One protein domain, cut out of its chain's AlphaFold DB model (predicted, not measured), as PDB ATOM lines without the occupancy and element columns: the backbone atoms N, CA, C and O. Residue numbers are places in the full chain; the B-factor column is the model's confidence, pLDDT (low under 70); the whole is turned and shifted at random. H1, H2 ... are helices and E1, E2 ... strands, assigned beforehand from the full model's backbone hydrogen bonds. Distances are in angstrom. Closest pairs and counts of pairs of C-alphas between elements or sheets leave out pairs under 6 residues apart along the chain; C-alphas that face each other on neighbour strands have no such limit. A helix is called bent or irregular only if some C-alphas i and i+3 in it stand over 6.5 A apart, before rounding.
ATOM      1  N   LYS A   3     159.706 184.665 106.495       48.16
ATOM      2  CA  LYS A   3     160.197 186.026 106.738       48.16
ATOM      3  C   LYS A   3     161.007 186.014 108.032       48.16
ATOM      4  O   LYS A   3     160.435 185.823 109.100       48.16
ATOM      5  N   GLU A   4     162.312 186.221 107.931       50.44
ATOM      6  CA  GLU A   4     163.198 186.479 109.072       50.44
ATOM      7  C   GLU A   4     163.917 187.806 108.827       50.44
ATOM      8  O   GLU A   4     164.398 188.067 107.725       50.44
ATOM      9  N   GLY A   5     163.922 188.693 109.826       59.72
ATOM     10  CA  GLY A   5     164.715 189.930 109.791       59.72
ATOM     11  C   GLY A   5     164.423 190.905 108.638       59.72
ATOM     12  O   GLY A   5     165.283 191.705 108.298       59.72
ATOM     13  N   GLY A   6     163.242 190.850 108.009       71.50
ATOM     14  CA  GLY A   6     162.877 191.740 106.895       71.50
ATOM     15  C   GLY A   6     163.281 191.248 105.498       71.50
ATOM     16  O   GLY A   6     162.865 191.860 104.518       71.50
ATOM     17  N   GLY A   7     164.000 190.125 105.395       60.41
ATOM     18  CA  GLY A   7     164.296 189.439 104.135       60.41
ATOM     19  C   GLY A   7     163.339 188.277 103.852       60.41
ATOM     20  O   GLY A   7     162.694 187.739 104.757       60.41
ATOM     21  N   PHE A   8     163.247 187.875 102.584       67.94
ATOM     22  CA  PHE A   8     162.569 186.642 102.181       67.94
ATOM     23  C   PHE A   8     163.610 185.557 101.920       67.94
ATOM     24  O   PHE A   8     164.526 185.759 101.128       67.94
ATOM     25  N   ILE A   9     163.442 184.398 102.558       70.94
ATOM     26  CA  ILE A   9     164.277 183.220 102.303       70.94
ATOM     27  C   ILE A   9     163.522 182.289 101.349       70.94
ATOM     28  O   ILE A   9     162.359 181.925 101.593       70.94
ATOM     29  N   GLN A  10     164.180 181.919 100.249       66.06
ATOM     30  CA  GLN A  10     163.688 180.902  99.327       66.06
ATOM     31  C   GLN A  10     163.821 179.530  99.992       66.06
ATOM     32  O   GLN A  10     164.910 179.118 100.379       66.06
ATOM     33  N   LEU A  11     162.695 178.840 100.151       70.88
ATOM     34  CA  LEU A  11     162.680 177.463 100.640       70.88
ATOM     35  C   LEU A  11     162.866 176.499  99.459       70.88
ATOM     36  O   LEU A  11     162.482 176.854  98.338       70.88
ATOM     37  N   PRO A  12     163.398 175.286  99.693       68.12
ATOM     38  CA  PRO A  12     163.350 174.213  98.708       68.12
ATOM     39  C   PRO A  12     161.888 173.972  98.310       68.12
ATOM     40  O   PRO A  12     161.060 173.626  99.149       68.12
ATOM     41  N   TYR A  13     161.560 174.220  97.046       74.00
ATOM     42  CA  TYR A  13     160.215 174.060  96.505       74.00
ATOM     43  C   TYR A  13     160.293 173.309  95.184       74.00
ATOM     44  O   TYR A  13     161.144 173.607  94.342       74.00
ATOM     45  N   VAL A  14     159.388 172.353  95.007       76.25
ATOM     46  CA  VAL A  14     159.223 171.607  93.764       76.25
ATOM     47  C   VAL A  14     157.826 171.926  93.240       76.25
ATOM     48  O   VAL A  14     156.854 171.637  93.941       76.25
ATOM     49  N   PRO A  15     157.701 172.547  92.054       79.75
ATOM     50  CA  PRO A  15     156.394 172.857  91.500       79.75
ATOM     51  C   PRO A  15     155.616 171.568  91.193       79.75
ATOM     52  O   PRO A  15     156.233 170.528  90.953       79.75
ATOM     53  N   PRO A  16     154.275 171.619  91.143       84.75
ATOM     54  CA  PRO A  16     153.461 170.485  90.735       84.75
ATOM     55  C   PRO A  16     153.812 170.098  89.299       84.75
ATOM     56  O   PRO A  16     153.545 170.841  88.353       84.75
ATOM     57  N   THR A  17     154.438 168.938  89.131       88.75
ATOM     58  CA  THR A  17     154.840 168.415  87.824       88.75
ATOM     59  C   THR A  17     154.125 167.099  87.553       88.75
ATOM     60  O   THR A  17     154.148 166.216  88.409       88.75
ATOM     61  N   PRO A  18     153.527 166.904  86.364       91.25
ATOM     62  CA  PRO A  18     152.813 165.668  86.039       91.25
ATOM     63  C   PRO A  18     153.747 164.457  85.890       91.25
ATOM     64  O   PRO A  18     153.288 163.319  85.953       91.25
ATOM     65  N   LEU A  19     155.048 164.702  85.701       94.81
ATOM     66  CA  LEU A  19     156.088 163.696  85.518       94.81
ATOM     67  C   LEU A  19     157.287 164.007  86.412       94.81
ATOM     68  O   LEU A  19     157.726 165.157  86.483       94.81
ATOM     69  N   ILE A  20     157.837 162.974  87.050       93.69
ATOM     70  CA  ILE A  20     159.100 163.053  87.787       93.69
ATOM     71  C   ILE A  20     160.211 162.509  86.893       93.69
ATOM     72  O   ILE A  20     160.292 161.312  86.630       93.69
ATOM     73  N   LEU A  21     161.074 163.404  86.419       91.69
ATOM     74  CA  LEU A  21     162.253 163.033  85.638       91.69
ATOM     75  C   LEU A  21     163.436 162.703  86.562       91.69
ATOM     76  O   LEU A  21     163.556 163.353  87.607       91.69
ATOM     77  N   PRO A  22     164.353 161.794  86.175       86.25
ATOM     78  CA  PRO A  22     165.575 161.507  86.937       86.25
ATOM     79  C   PRO A  22     166.406 162.755  87.259       86.25
ATOM     80  O   PRO A  22     167.019 162.843  88.318       86.25
ATOM     81  N   GLU A  23     166.397 163.751  86.369       87.50
ATOM     82  CA  GLU A  23     167.161 164.992  86.527       87.50
ATOM     83  C   GLU A  23     166.450 166.041  87.395       87.50
ATOM     84  O   GLU A  23     167.037 167.076  87.718       87.50
ATOM     85  N   SER A  24     165.191 165.814  87.774       89.25
ATOM     86  CA  SER A  24     164.473 166.698  88.697       89.25
ATOM     87  C   SER A  24     165.062 166.611  90.110       89.25
ATOM     88  O   SER A  24     165.788 165.676  90.442       89.25
ATOM     89  N   VAL A  25     164.749 167.580  90.976       87.50
ATOM     90  CA  VAL A  25     165.231 167.576  92.372       87.50
ATOM     91  C   VAL A  25     164.796 166.301  93.106       87.50
ATOM     92  O   VAL A  25     165.638 165.619  93.687       87.50
ATOM     93  N   LEU A  26     163.510 165.939  93.013       91.25
ATOM     94  CA  LEU A  26     162.980 164.706  93.605       91.25
ATOM     95  C   LEU A  26     163.548 163.457  92.927       91.25
ATOM     96  O   LEU A  26     163.956 162.524  93.614       91.25
ATOM     97  N   GLY A  27     163.635 163.455  91.594       90.19
ATOM     98  CA  GLY A  27     164.197 162.334  90.841       90.19
ATOM     99  C   GLY A  27     165.639 162.030  91.236       90.19
ATOM    100  O   GLY A  27     165.963 160.875  91.495       90.19
ATOM    101  N   ARG A  28     166.485 163.055  91.397       87.94
ATOM    102  CA  ARG A  28     167.870 162.873  91.856       87.94
ATOM    103  C   ARG A  28     167.946 162.292  93.262       87.94
ATOM    104  O   ARG A  28     168.790 161.433  93.501       87.94
ATOM    105  N   ARG A  29     167.080 162.731  94.180       91.62
ATOM    106  CA  ARG A  29     167.043 162.190  95.548       91.62
ATOM    107  C   ARG A  29     166.636 160.716  95.554       91.62
ATOM    108  O   ARG A  29     167.314 159.905  96.177       91.62
ATOM    109  N   VAL A  30     165.602 160.356  94.791       94.31
ATOM    110  CA  VAL A  30     165.174 158.956  94.624       94.31
ATOM    111  C   VAL A  30     166.281 158.117  93.981       94.31
ATOM    112  O   VAL A  30     166.610 157.050  94.489       94.31
ATOM    113  N   ALA A  31     166.916 158.609  92.915       86.44
ATOM    114  CA  ALA A  31     168.028 157.918  92.262       86.44
ATOM    115  C   ALA A  31     169.215 157.703  93.217       86.44
ATOM    116  O   ALA A  31     169.794 156.618  93.235       86.44
ATOM    117  N   ALA A  32     169.554 158.702  94.038       83.56
ATOM    118  CA  ALA A  32     170.605 158.590  95.046       83.56
ATOM    119  C   ALA A  32     170.258 157.546  96.118       83.56
ATOM    120  O   ALA A  32     171.106 156.724  96.463       83.56
ATOM    121  N   LEU A  33     169.014 157.525  96.607       91.75
ATOM    122  CA  LEU A  33     168.533 156.493  97.528       91.75
ATOM    123  C   LEU A  33     168.652 155.090  96.912       91.75
ATOM    124  O   LEU A  33     169.196 154.188  97.550       91.75
ATOM    125  N   CYS A  34     168.200 154.909  95.667       91.06
ATOM    126  CA  CYS A  34     168.301 153.636  94.950       91.06
ATOM    127  C   CYS A  34     169.758 153.189  94.764       91.06
ATOM    128  O   CYS A  34     170.083 152.033  95.037       91.06
ATOM    129  N   ALA A  35     170.647 154.102  94.362       81.06
ATOM    130  CA  ALA A  35     172.070 153.813  94.195       81.06
ATOM    131  C   ALA A  35     172.709 153.340  95.508       81.06
ATOM    132  O   ALA A  35     173.376 152.306  95.533       81.06
ATOM    133  N   ARG A  36     172.430 154.039  96.616       84.00
ATOM    134  CA  ARG A  36     172.904 153.656  97.955       84.00
ATOM    135  C   ARG A  36     172.342 152.304  98.392       84.00
ATOM    136  O   ARG A  36     173.076 151.479  98.927       84.00
ATOM    137  N   ALA A  37     171.057 152.043  98.153       88.75
ATOM    138  CA  ALA A  37     170.440 150.756  98.471       88.75
ATOM    139  C   ALA A  37     171.084 149.605  97.680       88.75
ATOM    140  O   ALA A  37     171.400 148.560  98.250       88.75
ATOM    141  N   ARG A  38     171.354 149.817  96.386       85.25
ATOM    142  CA  ARG A  38     172.054 148.856  95.525       85.25
ATOM    143  C   ARG A  38     173.469 148.573  96.015       85.25
ATOM    144  O   ARG A  38     173.869 147.413  96.073       85.25
ATOM    145  N   GLU A  39     174.211 149.614  96.375       76.75
ATOM    146  CA  GLU A  39     175.547 149.480  96.954       76.75
ATOM    147  C   GLU A  39     175.509 148.620  98.227       76.75
ATOM    148  O   GLU A  39     176.264 147.651  98.338       76.75
ATOM    149  N   LYS A  40     174.549 148.875  99.131       81.06
ATOM    150  CA  LYS A  40     174.352 148.045 100.331       81.06
ATOM    151  C   LYS A  40     174.014 146.595  99.995       81.06
ATOM    152  O   LYS A  40     174.595 145.694 100.594       81.06
ATOM    153  N   CYS A  41     173.144 146.343  99.020       85.25
ATOM    154  CA  CYS A  41     172.847 144.985  98.562       85.25
ATOM    155  C   CYS A  41     174.095 144.239  98.066       85.25
ATOM    156  O   CYS A  41     174.295 143.073  98.405       85.25
ATOM    157  N   MET A  42     174.930 144.899  97.258       77.69
ATOM    158  CA  MET A  42     176.164 144.301  96.735       77.69
ATOM    159  C   MET A  42     177.147 143.981  97.861       77.69
ATOM    160  O   MET A  42     177.743 142.902  97.881       77.69
ATOM    161  N   PHE A  43     177.259 144.880  98.837       75.38
ATOM    162  CA  PHE A  43     178.066 144.660 100.028       75.38
ATOM    163  C   PHE A  43     177.563 143.468 100.865       75.38
ATOM    164  O   PHE A  43     178.342 142.581 101.228       75.38
ATOM    165  N   LEU A  44     176.252 143.390 101.120       83.38
ATOM    166  CA  LEU A  44     175.638 142.274 101.846       83.38
ATOM    167  C   LEU A  44     175.838 140.935 101.125       83.38
ATOM    168  O   LEU A  44     176.082 139.925 101.781       83.38
ATOM    169  N   ALA A  45     175.825 140.910  99.789       79.38
ATOM    170  CA  ALA A  45     176.114 139.697  99.022       79.38
ATOM    171  C   ALA A  45     177.546 139.176  99.255       79.38
ATOM    172  O   ALA A  45     177.756 137.964  99.370       79.38
ATOM    173  N   GLY A  46     178.526 140.081  99.369       73.38
ATOM    174  CA  GLY A  46     179.897 139.739  99.757       73.38
ATOM    175  C   GLY A  46     179.955 139.130 101.160       73.38
ATOM    176  O   GLY A  46     180.488 138.032 101.337       73.38
ATOM    177  N   ARG A  47     179.318 139.785 102.139       73.06
ATOM    178  CA  ARG A  47     179.239 139.291 103.525       73.06
ATOM    179  C   ARG A  47     178.543 137.940 103.636       73.06
ATOM    180  O   ARG A  47     179.034 137.071 104.348       73.06
ATOM    181  N   LEU A  48     177.458 137.725 102.895       82.19
ATOM    182  CA  LEU A  48     176.741 136.450 102.872       82.19
ATOM    183  C   LEU A  48     177.653 135.301 102.429       82.19
ATOM    184  O   LEU A  48     177.617 134.213 103.005       82.19
ATOM    185  N   ARG A  49     178.494 135.536 101.413       76.44
ATOM    186  CA  ARG A  49     179.462 134.537 100.945       76.44
ATOM    187  C   ARG A  49     180.473 134.196 102.039       76.44
ATOM    188  O   ARG A  49     180.745 133.017 102.247       76.44
ATOM    189  N   MET A  50     180.988 135.204 102.742       69.31
ATOM    190  CA  MET A  50     181.942 135.004 103.836       69.31
ATOM    191  C   MET A  50     181.309 134.275 105.027       69.31
ATOM    192  O   MET A  50     181.889 133.310 105.514       69.31
ATOM    193  N   ALA A  51     180.102 134.669 105.447       70.38
ATOM    194  CA  ALA A  51     179.375 134.022 106.543       70.38
ATOM    195  C   ALA A  51     179.126 132.532 106.256       70.38
ATOM    196  O   ALA A  51     179.382 131.679 107.105       70.38
ATOM    197  N   ARG A  52     178.737 132.198 105.015       76.06
ATOM    198  CA  ARG A  52     178.574 130.803 104.575       76.06
ATOM    199  C   ARG A  52     179.881 130.012 104.584       76.06
ATOM    200  O   ARG A  52     179.872 128.856 104.986       76.06
ATOM    201  N   GLN A  53     180.991 130.613 104.153       70.25
ATOM    202  CA  GLN A  53     182.308 129.962 104.177       70.25
ATOM    203  C   GLN A  53     182.821 129.735 105.604       70.25
ATOM    204  O   GLN A  53     183.478 128.730 105.859       70.25
ATOM    205  N   ALA A  54     182.504 130.644 106.526       69.19
ATOM    206  CA  ALA A  54     182.857 130.534 107.938       69.19
ATOM    207  C   ALA A  54     181.949 129.570 108.728       69.19
ATOM    208  O   ALA A  54     182.251 129.272 109.878       69.19
ATOM    209  N   GLY A  55     180.846 129.092 108.139       71.94
ATOM    210  CA  GLY A  55     179.868 128.242 108.823       71.94
ATOM    211  C   GLY A  55     178.943 128.988 109.795       71.94
ATOM    212  O   GLY A  55     178.212 128.340 110.539       71.94
ATOM    213  N   ASN A  56     178.928 130.326 109.778       66.12
ATOM    214  CA  ASN A  56     178.017 131.138 110.590       66.12
ATOM    215  C   ASN A  56     176.637 131.197 109.913       66.12
ATOM    216  O   ASN A  56     176.354 132.106 109.130       66.12
ATOM    217  N   LEU A  57     175.798 130.192 110.168       72.81
ATOM    218  CA  LEU A  57     174.492 130.058 109.513       72.81
ATOM    219  C   LEU A  57     173.489 131.135 109.950       72.81
ATOM    220  O   LEU A  57     172.754 131.634 109.101       72.81
ATOM    221  N   ASP A  58     173.507 131.535 111.221       66.81
ATOM    222  CA  ASP A  58     172.591 132.553 111.753       66.81
ATOM    223  C   ASP A  58     172.861 133.929 111.125       66.81
ATOM    224  O   ASP A  58     171.959 134.535 110.545       66.81
ATOM    225  N   ASP A  59     174.132 134.356 111.100       68.94
ATOM    226  CA  ASP A  59     174.564 135.579 110.406       68.94
ATOM    227  C   ASP A  59     174.174 135.542 108.917       68.94
ATOM    228  O   ASP A  59     173.755 136.542 108.332       68.94
ATOM    229  N   ALA A  60     174.326 134.380 108.268       75.19
ATOM    230  CA  ALA A  60     174.003 134.218 106.857       75.19
ATOM    231  C   ALA A  60     172.497 134.369 106.584       75.19
ATOM    232  O   ALA A  60     172.123 134.984 105.581       75.19
ATOM    233  N   GLU A  61     171.635 133.838 107.451       82.19
ATOM    234  CA  GLU A  61     170.186 134.005 107.320       82.19
ATOM    235  C   GLU A  61     169.746 135.444 107.598       82.19
ATOM    236  O   GLU A  61     168.940 135.984 106.833       82.19
ATOM    237  N   GLU A  62     170.326 136.112 108.595       83.12
ATOM    238  CA  GLU A  62     170.046 137.525 108.858       83.12
ATOM    239  C   GLU A  62     170.438 138.408 107.661       83.12
ATOM    240  O   GLU A  62     169.624 139.187 107.152       83.12
ATOM    241  N   ILE A  63     171.648 138.227 107.120       83.94
ATOM    242  CA  ILE A  63     172.114 138.954 105.929       83.94
ATOM    243  C   ILE A  63     171.210 138.662 104.721       83.94
ATOM    244  O   ILE A  63     170.950 139.553 103.901       83.94
ATOM    245  N   ARG A  64     170.715 137.424 104.585       90.94
ATOM    246  CA  ARG A  64     169.792 137.043 103.507       90.94
ATOM    247  C   ARG A  64     168.455 137.772 103.638       90.94
ATOM    248  O   ARG A  64     167.955 138.260 102.624       90.94
ATOM    249  N   LEU A  65     167.902 137.875 104.847       89.88
ATOM    250  CA  LEU A  65     166.672 138.626 105.121       89.88
ATOM    251  C   LEU A  65     166.850 140.115 104.811       89.88
ATOM    252  O   LEU A  65     166.042 140.682 104.073       89.88
ATOM    253  N   GLN A  66     167.947 140.718 105.280       90.06
ATOM    254  CA  GLN A  66     168.277 142.118 104.994       90.06
ATOM    255  C   GLN A  66     168.393 142.372 103.484       90.06
ATOM    256  O   GLN A  66     167.801 143.307 102.944       90.06
ATOM    257  N   SER A  67     169.105 141.492 102.773       91.06
ATOM    258  CA  SER A  67     169.267 141.584 101.317       91.06
ATOM    259  C   SER A  67     167.934 141.434 100.582       91.06
ATOM    260  O   SER A  67     167.664 142.173  99.637       91.06
ATOM    261  N   ALA A  68     167.087 140.490 101.005       93.88
ATOM    262  CA  ALA A  68     165.779 140.261 100.399       93.88
ATOM    263  C   ALA A  68     164.854 141.476 100.566       93.88
ATOM    264  O   ALA A  68     164.200 141.875  99.603       93.88
ATOM    265  N   ALA A  69     164.851 142.094 101.750       93.44
ATOM    266  CA  ALA A  69     164.087 143.305 102.031       93.44
ATOM    267  C   ALA A  69     164.495 144.466 101.114       93.44
ATOM    268  O   ALA A  69     163.642 145.095 100.486       93.44
ATOM    269  N   LEU A  70     165.805 144.710 100.970       93.38
ATOM    270  CA  LEU A  70     166.316 145.769 100.101       93.38
ATOM    271  C   LEU A  70     165.976 145.532  98.622       93.38
ATOM    272  O   LEU A  70     165.515 146.449  97.941       93.38
ATOM    273  N   TRP A  71     166.159 144.303  98.129       94.94
ATOM    274  CA  TRP A  71     165.883 143.963  96.730       94.94
ATOM    275  C   TRP A  71     164.400 143.941  96.372       94.94
ATOM    276  O   TRP A  71     164.078 144.119  95.199       94.94
ATOM    277  N   ALA A  72     163.506 143.735  97.343       95.38
ATOM    278  CA  ALA A  72     162.095 143.474  97.084       95.38
ATOM    279  C   ALA A  72     161.453 144.518  96.160       95.38
ATOM    280  O   ALA A  72     160.752 144.140  95.221       95.38
ATOM    281  N   ARG A  73     161.668 145.817  96.415       96.12
ATOM    282  CA  ARG A  73     161.039 146.932  95.670       96.12
ATOM    283  C   ARG A  73     162.026 147.823  94.910       96.12
ATOM    284  O   ARG A  73     161.594 148.629  94.090       96.12
ATOM    285  N   LEU A  74     163.332 147.659  95.124       95.69
ATOM    286  CA  LEU A  74     164.361 148.506  94.510       95.69
ATOM    287  C   LEU A  74     164.288 148.541  92.963       95.69
ATOM    288  O   LEU A  74     164.218 149.647  92.421       95.69
ATOM    289  N   PRO A  75     164.201 147.400  92.242       95.62
ATOM    290  CA  PRO A  75     164.133 147.417  90.778       95.62
ATOM    291  C   PRO A  75     162.881 148.105  90.220       95.62
ATOM    292  O   PRO A  75     162.930 148.683  89.138       95.62
ATOM    293  N   GLU A  76     161.757 148.055  90.943       96.69
ATOM    294  CA  GLU A  76     160.507 148.695  90.511       96.69
ATOM    295  C   GLU A  76     160.618 150.218  90.572       96.69
ATOM    296  O   GLU A  76     160.216 150.904  89.633       96.69
ATOM    297  N   VAL A  77     161.215 150.747  91.645       97.31
ATOM    298  CA  VAL A  77     161.441 152.191  91.812       97.31
ATOM    299  C   VAL A  77     162.440 152.705  90.771       97.31
ATOM    300  O   VAL A  77     162.185 153.721  90.123       97.31
ATOM    301  N   GLU A  78     163.546 151.987  90.562       93.69
ATOM    302  CA  GLU A  78     164.549 152.339  89.548       93.69
ATOM    303  C   GLU A  78     163.969 152.284  88.132       93.69
ATOM    304  O   GLU A  78     164.190 153.202  87.342       93.69
ATOM    305  N   GLY A  79     163.197 151.240  87.817       93.62
ATOM    306  CA  GLY A  79     162.535 151.088  86.525       93.62
ATOM    307  C   GLY A  79     161.512 152.192  86.264       93.62
ATOM    308  O   GLY A  79     161.503 152.768  85.177       93.62
ATOM    309  N   ALA A  80     160.694 152.538  87.263       96.56
ATOM    310  CA  ALA A  80     159.709 153.611  87.148       96.56
ATOM    311  C   ALA A  80     160.367 154.983  86.945       96.56
ATOM    312  O   ALA A  80     159.943 155.754  86.089       96.56
ATOM    313  N   LEU A  81     161.425 155.299  87.699       93.12
ATOM    314  CA  LEU A  81     162.139 156.562  87.518       93.12
ATOM    315  C   LEU A  81     162.885 156.596  86.172       93.12
ATOM    316  O   LEU A  81     162.814 157.585  85.440       93.12
ATOM    317  N   GLY A  82     163.562 155.499  85.824       91.06
ATOM    318  CA  GLY A  82     164.333 155.350  84.590       91.06
ATOM    319  C   GLY A  82     163.485 155.344  83.318       91.06
ATOM    320  O   GLY A  82     163.976 155.756  82.268       91.06
ATOM    321  N   SER A  83     162.204 154.960  83.397       95.31
ATOM    322  CA  SER A  83     161.283 155.002  82.253       95.31
ATOM    323  C   SER A  83     160.955 156.423  81.798       95.31
ATOM    324  O   SER A  83     160.455 156.606  80.688       95.31
ATOM    325  N   ARG A  84     161.210 157.432  82.647       93.00
ATOM    326  CA  ARG A  84     160.871 158.850  82.413       93.00
ATOM    327  C   ARG A  84     159.368 159.104  82.215       93.00
ATOM    328  O   ARG A  84     158.984 160.177  81.757       93.00
ATOM    329  N   THR A  85     158.521 158.139  82.569       94.88
ATOM    330  CA  THR A  85     157.052 158.220  82.481       94.88
ATOM    331  C   THR A  85     156.372 158.161  83.851       94.88
ATOM    332  O   THR A  85     155.145 158.134  83.930       94.88
ATOM    333  N   ALA A  86     157.150 158.156  84.939       94.88
ATOM    334  CA  ALA A  86     156.628 158.122  86.297       94.88
ATOM    335  C   ALA A  86     155.817 159.378  86.636       94.88
ATOM    336  O   ALA A  86     156.344 160.495  86.678       94.88
ATOM    337  N   THR A  87     154.539 159.178  86.955       96.25
ATOM    338  CA  THR A  87     153.720 160.201  87.611       96.25
ATOM    339  C   THR A  87     154.090 160.285  89.096       96.25
ATOM    340  O   THR A  87     154.511 159.274  89.673       96.25
ATOM    341  N   PRO A  88     153.911 161.444  89.761       95.38
ATOM    342  CA  PRO A  88     154.207 161.554  91.187       95.38
ATOM    343  C   PRO A  88     153.440 160.532  92.034       95.38
ATOM    344  O   PRO A  88     154.018 159.854  92.874       95.38
ATOM    345  N   GLN A  89     152.151 160.325  91.759       95.62
ATOM    346  CA  GLN A  89     151.359 159.349  92.511       95.62
ATOM    347  C   GLN A  89     151.892 157.916  92.355       95.62
ATOM    348  O   GLN A  89     151.957 157.179  93.339       95.62
ATOM    349  N   ALA A  90     152.286 157.518  91.141       96.31
ATOM    350  CA  ALA A  90     152.807 156.176  90.893       96.31
ATOM    351  C   ALA A  90     154.148 155.952  91.608       96.31
ATOM    352  O   ALA A  90     154.312 154.956  92.311       96.31
ATOM    353  N   LEU A  91     155.082 156.901  91.485       96.81
ATOM    354  CA  LEU A  91     156.392 156.794  92.128       96.81
ATOM    355  C   LEU A  91     156.281 156.834  93.657       96.81
ATOM    356  O   LEU A  91     156.930 156.045  94.338       96.81
ATOM    357  N   HIS A  92     155.428 157.706  94.199       96.69
ATOM    358  CA  HIS A  92     155.149 157.757  95.633       96.69
ATOM    359  C   HIS A  92     154.583 156.426  96.149       96.69
ATOM    360  O   HIS A  92     155.041 155.916  97.166       96.69
ATOM    361  N   GLY A  93     153.644 155.810  95.422       96.44
ATOM    362  CA  GLY A  93     153.097 154.497  95.777       96.44
ATOM    363  C   GLY A  93     154.153 153.386  95.833       96.44
ATOM    364  O   GLY A  93     154.137 152.573  96.757       96.44
ATOM    365  N   LEU A  94     155.108 153.379  94.897       97.38
ATOM    366  CA  LEU A  94     156.221 152.421  94.914       97.38
ATOM    367  C   LEU A  94     157.145 152.635  96.120       97.38
ATOM    368  O   LEU A  94     157.548 151.665  96.759       97.38
ATOM    369  N   LEU A  95     157.435 153.893  96.474       97.12
ATOM    370  CA  LEU A  95     158.228 154.224  97.662       97.12
ATOM    371  C   LEU A  95     157.509 153.832  98.961       97.12
ATOM    372  O   LEU A  95     158.138 153.270  99.853       97.12
ATOM    373  N   LEU A  96     156.190 154.031  99.050       96.31
ATOM    374  CA  LEU A  96     155.390 153.532 100.174       96.31
ATOM    375  C   LEU A  96     155.501 152.005 100.301       96.31
ATOM    376  O   LEU A  96     155.772 151.493 101.387       96.31
ATOM    377  N   GLY A  97     155.374 151.272  99.191       95.50
ATOM    378  CA  GLY A  97     155.582 149.821  99.170       95.50
ATOM    379  C   GLY A  97     156.995 149.421  99.611       95.50
ATOM    380  O   GLY A  97     157.169 148.444 100.342       95.50
ATOM    381  N   MET A  98     158.001 150.208  99.223       96.12
ATOM    382  CA  MET A  98     159.391 150.030  99.648       96.12
ATOM    383  C   MET A  98     159.541 150.186 101.164       96.12
ATOM    384  O   MET A  98     160.182 149.340 101.786       96.12
ATOM    385  N   THR A  99     158.867 151.163 101.785       95.06
ATOM    386  CA  THR A  99     158.879 151.309 103.254       95.06
ATOM    387  C   THR A  99     158.317 150.076 103.962       95.06
ATOM    388  O   THR A  99     158.906 149.591 104.925       95.06
ATOM    389  N   GLY A 100     157.245 149.487 103.419       93.69
ATOM    390  CA  GLY A 100     156.674 148.239 103.925       93.69
ATOM    391  C   GLY A 100     157.657 147.074 103.830       93.69
ATOM    392  O   GLY A 100     157.858 146.359 104.811       93.69
ATOM    393  N   SER A 101     158.335 146.919 102.689       93.69
ATOM    394  CA  SER A 101     159.347 145.865 102.523       93.69
ATOM    395  C   SER A 101     160.552 146.029 103.454       93.69
ATOM    396  O   SER A 101     161.145 145.035 103.863       93.69
ATOM    397  N   TRP A 102     160.895 147.267 103.819       93.44
ATOM    398  CA  TRP A 102     162.034 147.583 104.684       93.44
ATOM    399  C   TRP A 102     161.689 147.572 106.174       93.44
ATOM    400  O   TRP A 102     162.592 147.650 106.997       93.44
ATOM    401  N   SER A 103     160.416 147.407 106.541       90.88
ATOM    402  CA  SER A 103     159.981 147.302 107.942       90.88
ATOM    403  C   SER A 103     160.684 146.187 108.723       90.88
ATOM    404  O   SER A 103     160.908 146.319 109.921       90.88
ATOM    405  N   VAL A 104     161.100 145.114 108.045       88.06
ATOM    406  CA  VAL A 104     161.847 144.010 108.662       88.06
ATOM    407  C   VAL A 104     163.270 144.404 109.080       88.06
ATOM    408  O   VAL A 104     163.876 143.712 109.889       88.06
ATOM    409  N   LEU A 105     163.807 145.507 108.546       85.19
ATOM    410  CA  LEU A 105     165.133 146.028 108.900       85.19
ATOM    411  C   LEU A 105     165.120 146.793 110.232       85.19
ATOM    412  O   LEU A 105     166.161 146.902 110.869       85.19
ATOM    413  N   ASP A 106     163.958 147.305 110.646       80.44
ATOM    414  CA  ASP A 106     163.739 147.948 111.947       80.44
ATOM    415  C   ASP A 106     162.374 147.517 112.524       80.44
ATOM    416  O   ASP A 106     161.386 148.264 112.468       80.44
ATOM    417  N   PRO A 107     162.284 146.286 113.063       73.75
ATOM    418  CA  PRO A 107     161.019 145.717 113.521       73.75
ATOM    419  C   PRO A 107     160.445 146.423 114.758       73.75
ATOM    420  O   PRO A 107     159.267 146.242 115.062       73.75
ATOM    421  N   LEU A 108     161.251 147.210 115.481       75.94
ATOM    422  CA  LEU A 108     160.827 147.902 116.702       75.94
ATOM    423  C   LEU A 108     160.206 149.268 116.406       75.94
ATOM    424  O   LEU A 108     159.237 149.643 117.065       75.94
ATOM    425  N   SER A 109     160.737 150.004 115.427       74.50
ATOM    426  CA  SER A 109     160.199 151.327 115.078       74.50
ATOM    427  C   SER A 109     158.948 151.254 114.201       74.50
ATOM    428  O   SER A 109     158.160 152.201 114.184       74.50
ATOM    429  N   GLY A 110     158.744 150.140 113.486       78.50
ATOM    430  CA  GLY A 110     157.616 149.961 112.572       78.50
ATOM    431  C   GLY A 110     157.605 150.967 111.410       78.50
ATOM    432  O   GLY A 110     158.532 151.753 111.214       78.50
ATOM    433  N   VAL A 111     156.534 150.937 110.610       88.75
ATOM    434  CA  VAL A 111     156.340 151.879 109.493       88.75
ATOM    435  C   VAL A 111     155.399 153.005 109.931       88.75
ATOM    436  O   VAL A 111     154.295 152.712 110.398       88.75
ATOM    437  N   PRO A 112     155.786 154.284 109.776       88.62
ATOM    438  CA  PRO A 112     154.919 155.417 110.071       88.62
ATOM    439  C   PRO A 112     153.626 155.416 109.248       88.62
ATOM    440  O   PRO A 112     153.586 154.963 108.104       88.62
ATOM    441  N   ALA A 113     152.571 156.015 109.803       90.06
ATOM    442  CA  ALA A 113     151.373 156.346 109.041       90.06
ATOM    443  C   ALA A 113     151.633 157.606 108.199       90.06
ATOM    444  O   ALA A 113     151.563 158.725 108.706       90.06
ATOM    445  N   TYR A 114     151.960 157.423 106.919       90.88
ATOM    446  CA  TYR A 114     152.220 158.532 106.000       90.88
ATOM    447  C   TYR A 114     150.940 159.279 105.620       90.88
ATOM    448  O   TYR A 114     149.876 158.681 105.431       90.88
ATOM    449  N   ALA A 115     151.055 160.596 105.454       87.75
ATOM    450  CA  ALA A 115     149.984 161.401 104.887       87.75
ATOM    451  C   ALA A 115     149.778 161.077 103.389       87.75
ATOM    452  O   ALA A 115     150.712 160.645 102.708       87.75
ATOM    453  N   PRO A 116     148.571 161.302 102.837       89.88
ATOM    454  CA  PRO A 116     148.354 161.231 101.395       89.88
ATOM    455  C   PRO A 116     149.252 162.220 100.641       89.88
ATOM    456  O   PRO A 116     149.494 163.331 101.115       89.88
ATOM    457  N   LEU A 117     149.686 161.851  99.432       92.50
ATOM    458  CA  LEU A 117     150.490 162.736  98.590       92.50
ATOM    459  C   LEU A 117     149.701 164.007  98.246       92.50
ATOM    460  O   LEU A 117     148.682 163.959  97.555       92.50
ATOM    461  N   ASN A 118     150.214 165.160  98.669       90.44
ATOM    462  CA  ASN A 118     149.711 166.448  98.220       90.44
ATOM    463  C   ASN A 118     150.375 166.825  96.890       90.44
ATOM    464  O   ASN A 118     151.520 167.265  96.865       90.44
ATOM    465  N   PHE A 119     149.654 166.698  95.774       89.25
ATOM    466  CA  PHE A 119     150.197 167.049  94.455       89.25
ATOM    467  C   PHE A 119     150.624 168.524  94.344       89.25
ATOM    468  O   PHE A 119     151.525 168.847  93.572       89.25
ATOM    469  N   LEU A 120     150.001 169.423  95.116       89.00
ATOM    470  CA  LEU A 120     150.354 170.845  95.122       89.00
ATOM    471  C   LEU A 120     151.648 171.139  95.897       89.00
ATOM    472  O   LEU A 120     152.251 172.193  95.694       89.00
ATOM    473  N   ASP A 121     152.075 170.206  96.751       87.38
ATOM    474  CA  ASP A 121     153.322 170.268  97.511       87.38
ATOM    475  C   ASP A 121     154.025 168.903  97.489       87.38
ATOM    476  O   ASP A 121     154.042 168.140  98.461       87.38
ATOM    477  N   LEU A 122     154.586 168.585  96.319       88.94
ATOM    478  CA  LEU A 122     155.279 167.319  96.092       88.94
ATOM    479  C   LEU A 122     156.490 167.152  97.008       88.94
ATOM    480  O   LEU A 122     156.814 166.028  97.377       88.94
ATOM    481  N   ASN A 123     157.165 168.242  97.376       85.62
ATOM    482  CA  ASN A 123     158.346 168.143  98.221       85.62
ATOM    483  C   ASN A 123     157.965 167.627  99.613       85.62
ATOM    484  O   ASN A 123     158.539 166.645 100.072       85.62
ATOM    485  N   LEU A 124     156.937 168.221 100.230       84.38
ATOM    486  CA  LEU A 124     156.448 167.791 101.537       84.38
ATOM    487  C   LEU A 124     155.959 166.336 101.521       84.38
ATOM    488  O   LEU A 124     156.319 165.562 102.400       84.38
ATOM    489  N   GLY A 125     155.178 165.950 100.506       85.38
ATOM    490  CA  GLY A 125     154.623 164.595 100.435       85.38
ATOM    491  C   GLY A 125     155.675 163.494 100.268       85.38
ATOM    492  O   GLY A 125     155.466 162.376 100.723       85.38
ATOM    493  N   TYR A 126     156.818 163.799  99.649       93.50
ATOM    494  CA  TYR A 126     157.927 162.849  99.516       93.50
ATOM    495  C   TYR A 126     158.916 162.897 100.682       93.50
ATOM    496  O   TYR A 126     159.600 161.899 100.912       93.50
ATOM    497  N   GLU A 127     159.018 164.020 101.396       91.81
ATOM    498  CA  GLU A 127     160.018 164.230 102.449       91.81
ATOM    499  C   GLU A 127     159.921 163.171 103.548       91.81
ATOM    500  O   GLU A 127     160.929 162.563 103.899       91.81
ATOM    501  N   ASP A 128     158.713 162.890 104.039       91.00
ATOM    502  CA  ASP A 128     158.514 161.936 105.134       91.00
ATOM    503  C   ASP A 128     158.920 160.512 104.730       91.00
ATOM    504  O   ASP A 128     159.612 159.813 105.475       91.00
ATOM    505  N   VAL A 129     158.522 160.095 103.524       94.75
ATOM    506  CA  VAL A 129     158.794 158.754 102.991       94.75
ATOM    507  C   VAL A 129     160.281 158.585 102.687       94.75
ATOM    508  O   VAL A 129     160.893 157.599 103.104       94.75
ATOM    509  N   LEU A 130     160.886 159.550 101.988       95.12
ATOM    510  CA  LEU A 130     162.308 159.510 101.646       95.12
ATOM    511  C   LEU A 130     163.181 159.642 102.889       95.12
ATOM    512  O   LEU A 130     164.127 158.877 103.037       95.12
ATOM    513  N   GLY A 131     162.836 160.535 103.814       93.38
ATOM    514  CA  GLY A 131     163.559 160.709 105.068       93.38
ATOM    515  C   GLY A 131     163.466 159.487 105.981       93.38
ATOM    516  O   GLY A 131     164.410 159.195 106.715       93.38
ATOM    517  N   TRP A 132     162.358 158.739 105.963       93.19
ATOM    518  CA  TRP A 132     162.297 157.441 106.640       93.19
ATOM    519  C   TRP A 132     163.198 156.411 105.951       93.19
ATOM    520  O   TRP A 132     164.069 155.852 106.611       93.19
ATOM    521  N   LEU A 133     163.073 156.229 104.630       94.31
ATOM    522  CA  LEU A 133     163.894 155.276 103.868       94.31
ATOM    523  C   LEU A 133     165.396 155.557 104.015       94.31
ATOM    524  O   LEU A 133     166.173 154.638 104.244       94.31
ATOM    525  N   GLU A 134     165.811 156.820 103.919       92.38
ATOM    526  CA  GLU A 134     167.202 157.244 104.094       92.38
ATOM    527  C   GLU A 134     167.720 156.889 105.493       92.38
ATOM    528  O   GLU A 134     168.795 156.300 105.600       92.38
ATOM    529  N   ARG A 135     166.936 157.152 106.550       89.19
ATOM    530  CA  ARG A 135     167.301 156.804 107.934       89.19
ATOM    531  C   ARG A 135     167.370 155.299 108.164       89.19
ATOM    532  O   ARG A 135     168.338 154.836 108.759       89.19
ATOM    533  N   THR A 136     166.390 154.534 107.685       89.50
ATOM    534  CA  THR A 136     166.405 153.064 107.775       89.50
ATOM    535  C   THR A 136     167.606 152.496 107.028       89.50
ATOM    536  O   THR A 136     168.297 151.605 107.523       89.50
ATOM    537  N   LEU A 137     167.922 153.059 105.857       86.31
ATOM    538  CA  LEU A 137     169.116 152.678 105.122       86.31
ATOM    539  C   LEU A 137     170.379 153.036 105.908       86.31
ATOM    540  O   LEU A 137     171.281 152.214 105.951       86.31
ATOM    541  N   ASP A 138     170.468 154.199 106.552       81.12
ATOM    542  CA  ASP A 138     171.620 154.598 107.378       81.12
ATOM    543  C   ASP A 138     171.823 153.707 108.608       81.12
ATOM    544  O   ASP A 138     172.961 153.369 108.946       81.12
ATOM    545  N   GLN A 139     170.730 153.284 109.243       75.81
ATOM    546  CA  GLN A 139     170.746 152.353 110.374       75.81
ATOM    547  C   GLN A 139     171.266 150.969 109.985       75.81
ATOM    548  O   GLN A 139     171.916 150.317 110.802       75.81
ATOM    549  N   LEU A 140     171.047 150.543 108.735       69.94
ATOM    550  CA  LEU A 140     171.588 149.303 108.186       69.94
ATOM    551  C   LEU A 140     173.113 149.413 108.004       69.94
ATOM    552  O   LEU A 140     173.620 149.609 106.895       69.94
TER     553      LEU A 140
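This is residues 3 to 140 of the 274 residues of an uncharacterized protein of Pseudomonas syringae pv. actinidiae (UniProt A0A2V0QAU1). What does the model look like? It is an elongated bundle of four helices, H1, H2, H3 and H4, side by side round a ring, with H1 and the first arm of the bent helix H2 making a two-helix end that reaches past H3 and H4. At the opposite end of the long axis residues 3 to 11, with the small strand E1, stick out as a tail, and residues 106 to 118 run back alongside H3 to reach H4. What is it made of? The printed part has 138 residues, with one named strand and four named helices in the order E1, H1, H2, H3, H4, and its class is mostly helix. It is only just loose, close to compact, with a radius of gyration of the C-alphas of 17.5 A and spans of 64 by 37 by 24 A.

Where do the first elements lie? E1 is residues 7 to 9, and its C-alpha 7 is at (164.296, 189.439, 104.135). H1, the longest helix, is residues 25 to 54, 43.9 A from C-alpha 25 at (165.231, 167.576, 92.372) to C-alpha 54. Does the next helix run straight? H2, residues 57 to 82, was assigned as one helix by its hydrogen bonds but is bent, with C-alphas 72 and 75 standing 7.7 A apart. Its arms are H2a, residues 57 to 72, 22.1 A long, and H2b, residues 75 to 82, 10.1 A long; their lines stand at a shallow tilt of 33 degrees, only just short of steep. What follows? H3 is residues 88 to 105, 26.0 A long, and only just irregular, with C-alphas 101 and 104 standing 6.9 A apart. H4 is residues 119 to 139, 29.9 A long, ends at C-alpha 139 at (170.746, 152.353, 110.374), and is irregular, with C-alphas 120 and 123 standing 9.0 A apart.

How do the four members of the bundle, H1, H2a, H3 and H4, stand to each other? H1 and H2a form a helical hairpin and touch, closest at the C-alphas of Leu 48 and Ala 60, 5.3 A, at a shallow tilt of 22 degrees, opposite ways. With residues 66 to 72 alone H2a touches H3, closest at the C-alphas of Ala 69 and Ser 101, 5.4 A, at a shallow tilt of 8 degrees. H3 and H4 touch and run the same way at 22 degrees, closest at the C-alphas of Thr 99 and Leu 133, 6.4 A. What else meets H1? With residues 26 to 37 alone it touches H4, closest at the C-alphas of Leu 33 and Glu 134, 6.7 A, and with residues 27 to 34 alone it touches H2b, closest at those of Cys 34 and Glu 78, also 6.7 A. H2b and H3 form a second helical hairpin, closest at the C-alphas of Val 77 and Leu 94, 6.1 A. Which parts are apart? H1 and H3 are apart, and so are H4 and both arms of H2; E1 is apart from H1, H2a, H2b, H3 and H4. How do the backbones run? E1 pairs with no named strand, though its residues 7 to 8 pair antiparallel with residues 3 to 4. Every O i to N i+4 pair is within hydrogen-bond range in H1, H2a and H2b, against 12 of 14 in H3 and 13 of 17 in H4.

How large is it? The two C-alphas farthest apart are those of Gly 6 and Gly 55, 65.8 A. Without residues 3 to 11, which stand free, the body spans 53 by 29 by 21 A. Which links are long? The printed part has no cut; the links E1 to H1, 15 residues, and H3 to H4, 13 residues, are long, while H1 to H2 and H2 to H3 are tight. Where is confidence low? The mean pLDDT of the printed part is 85.5, and 13 residues are under 70, among them residues 3 to 5, 7 to 8 and 58 to 59.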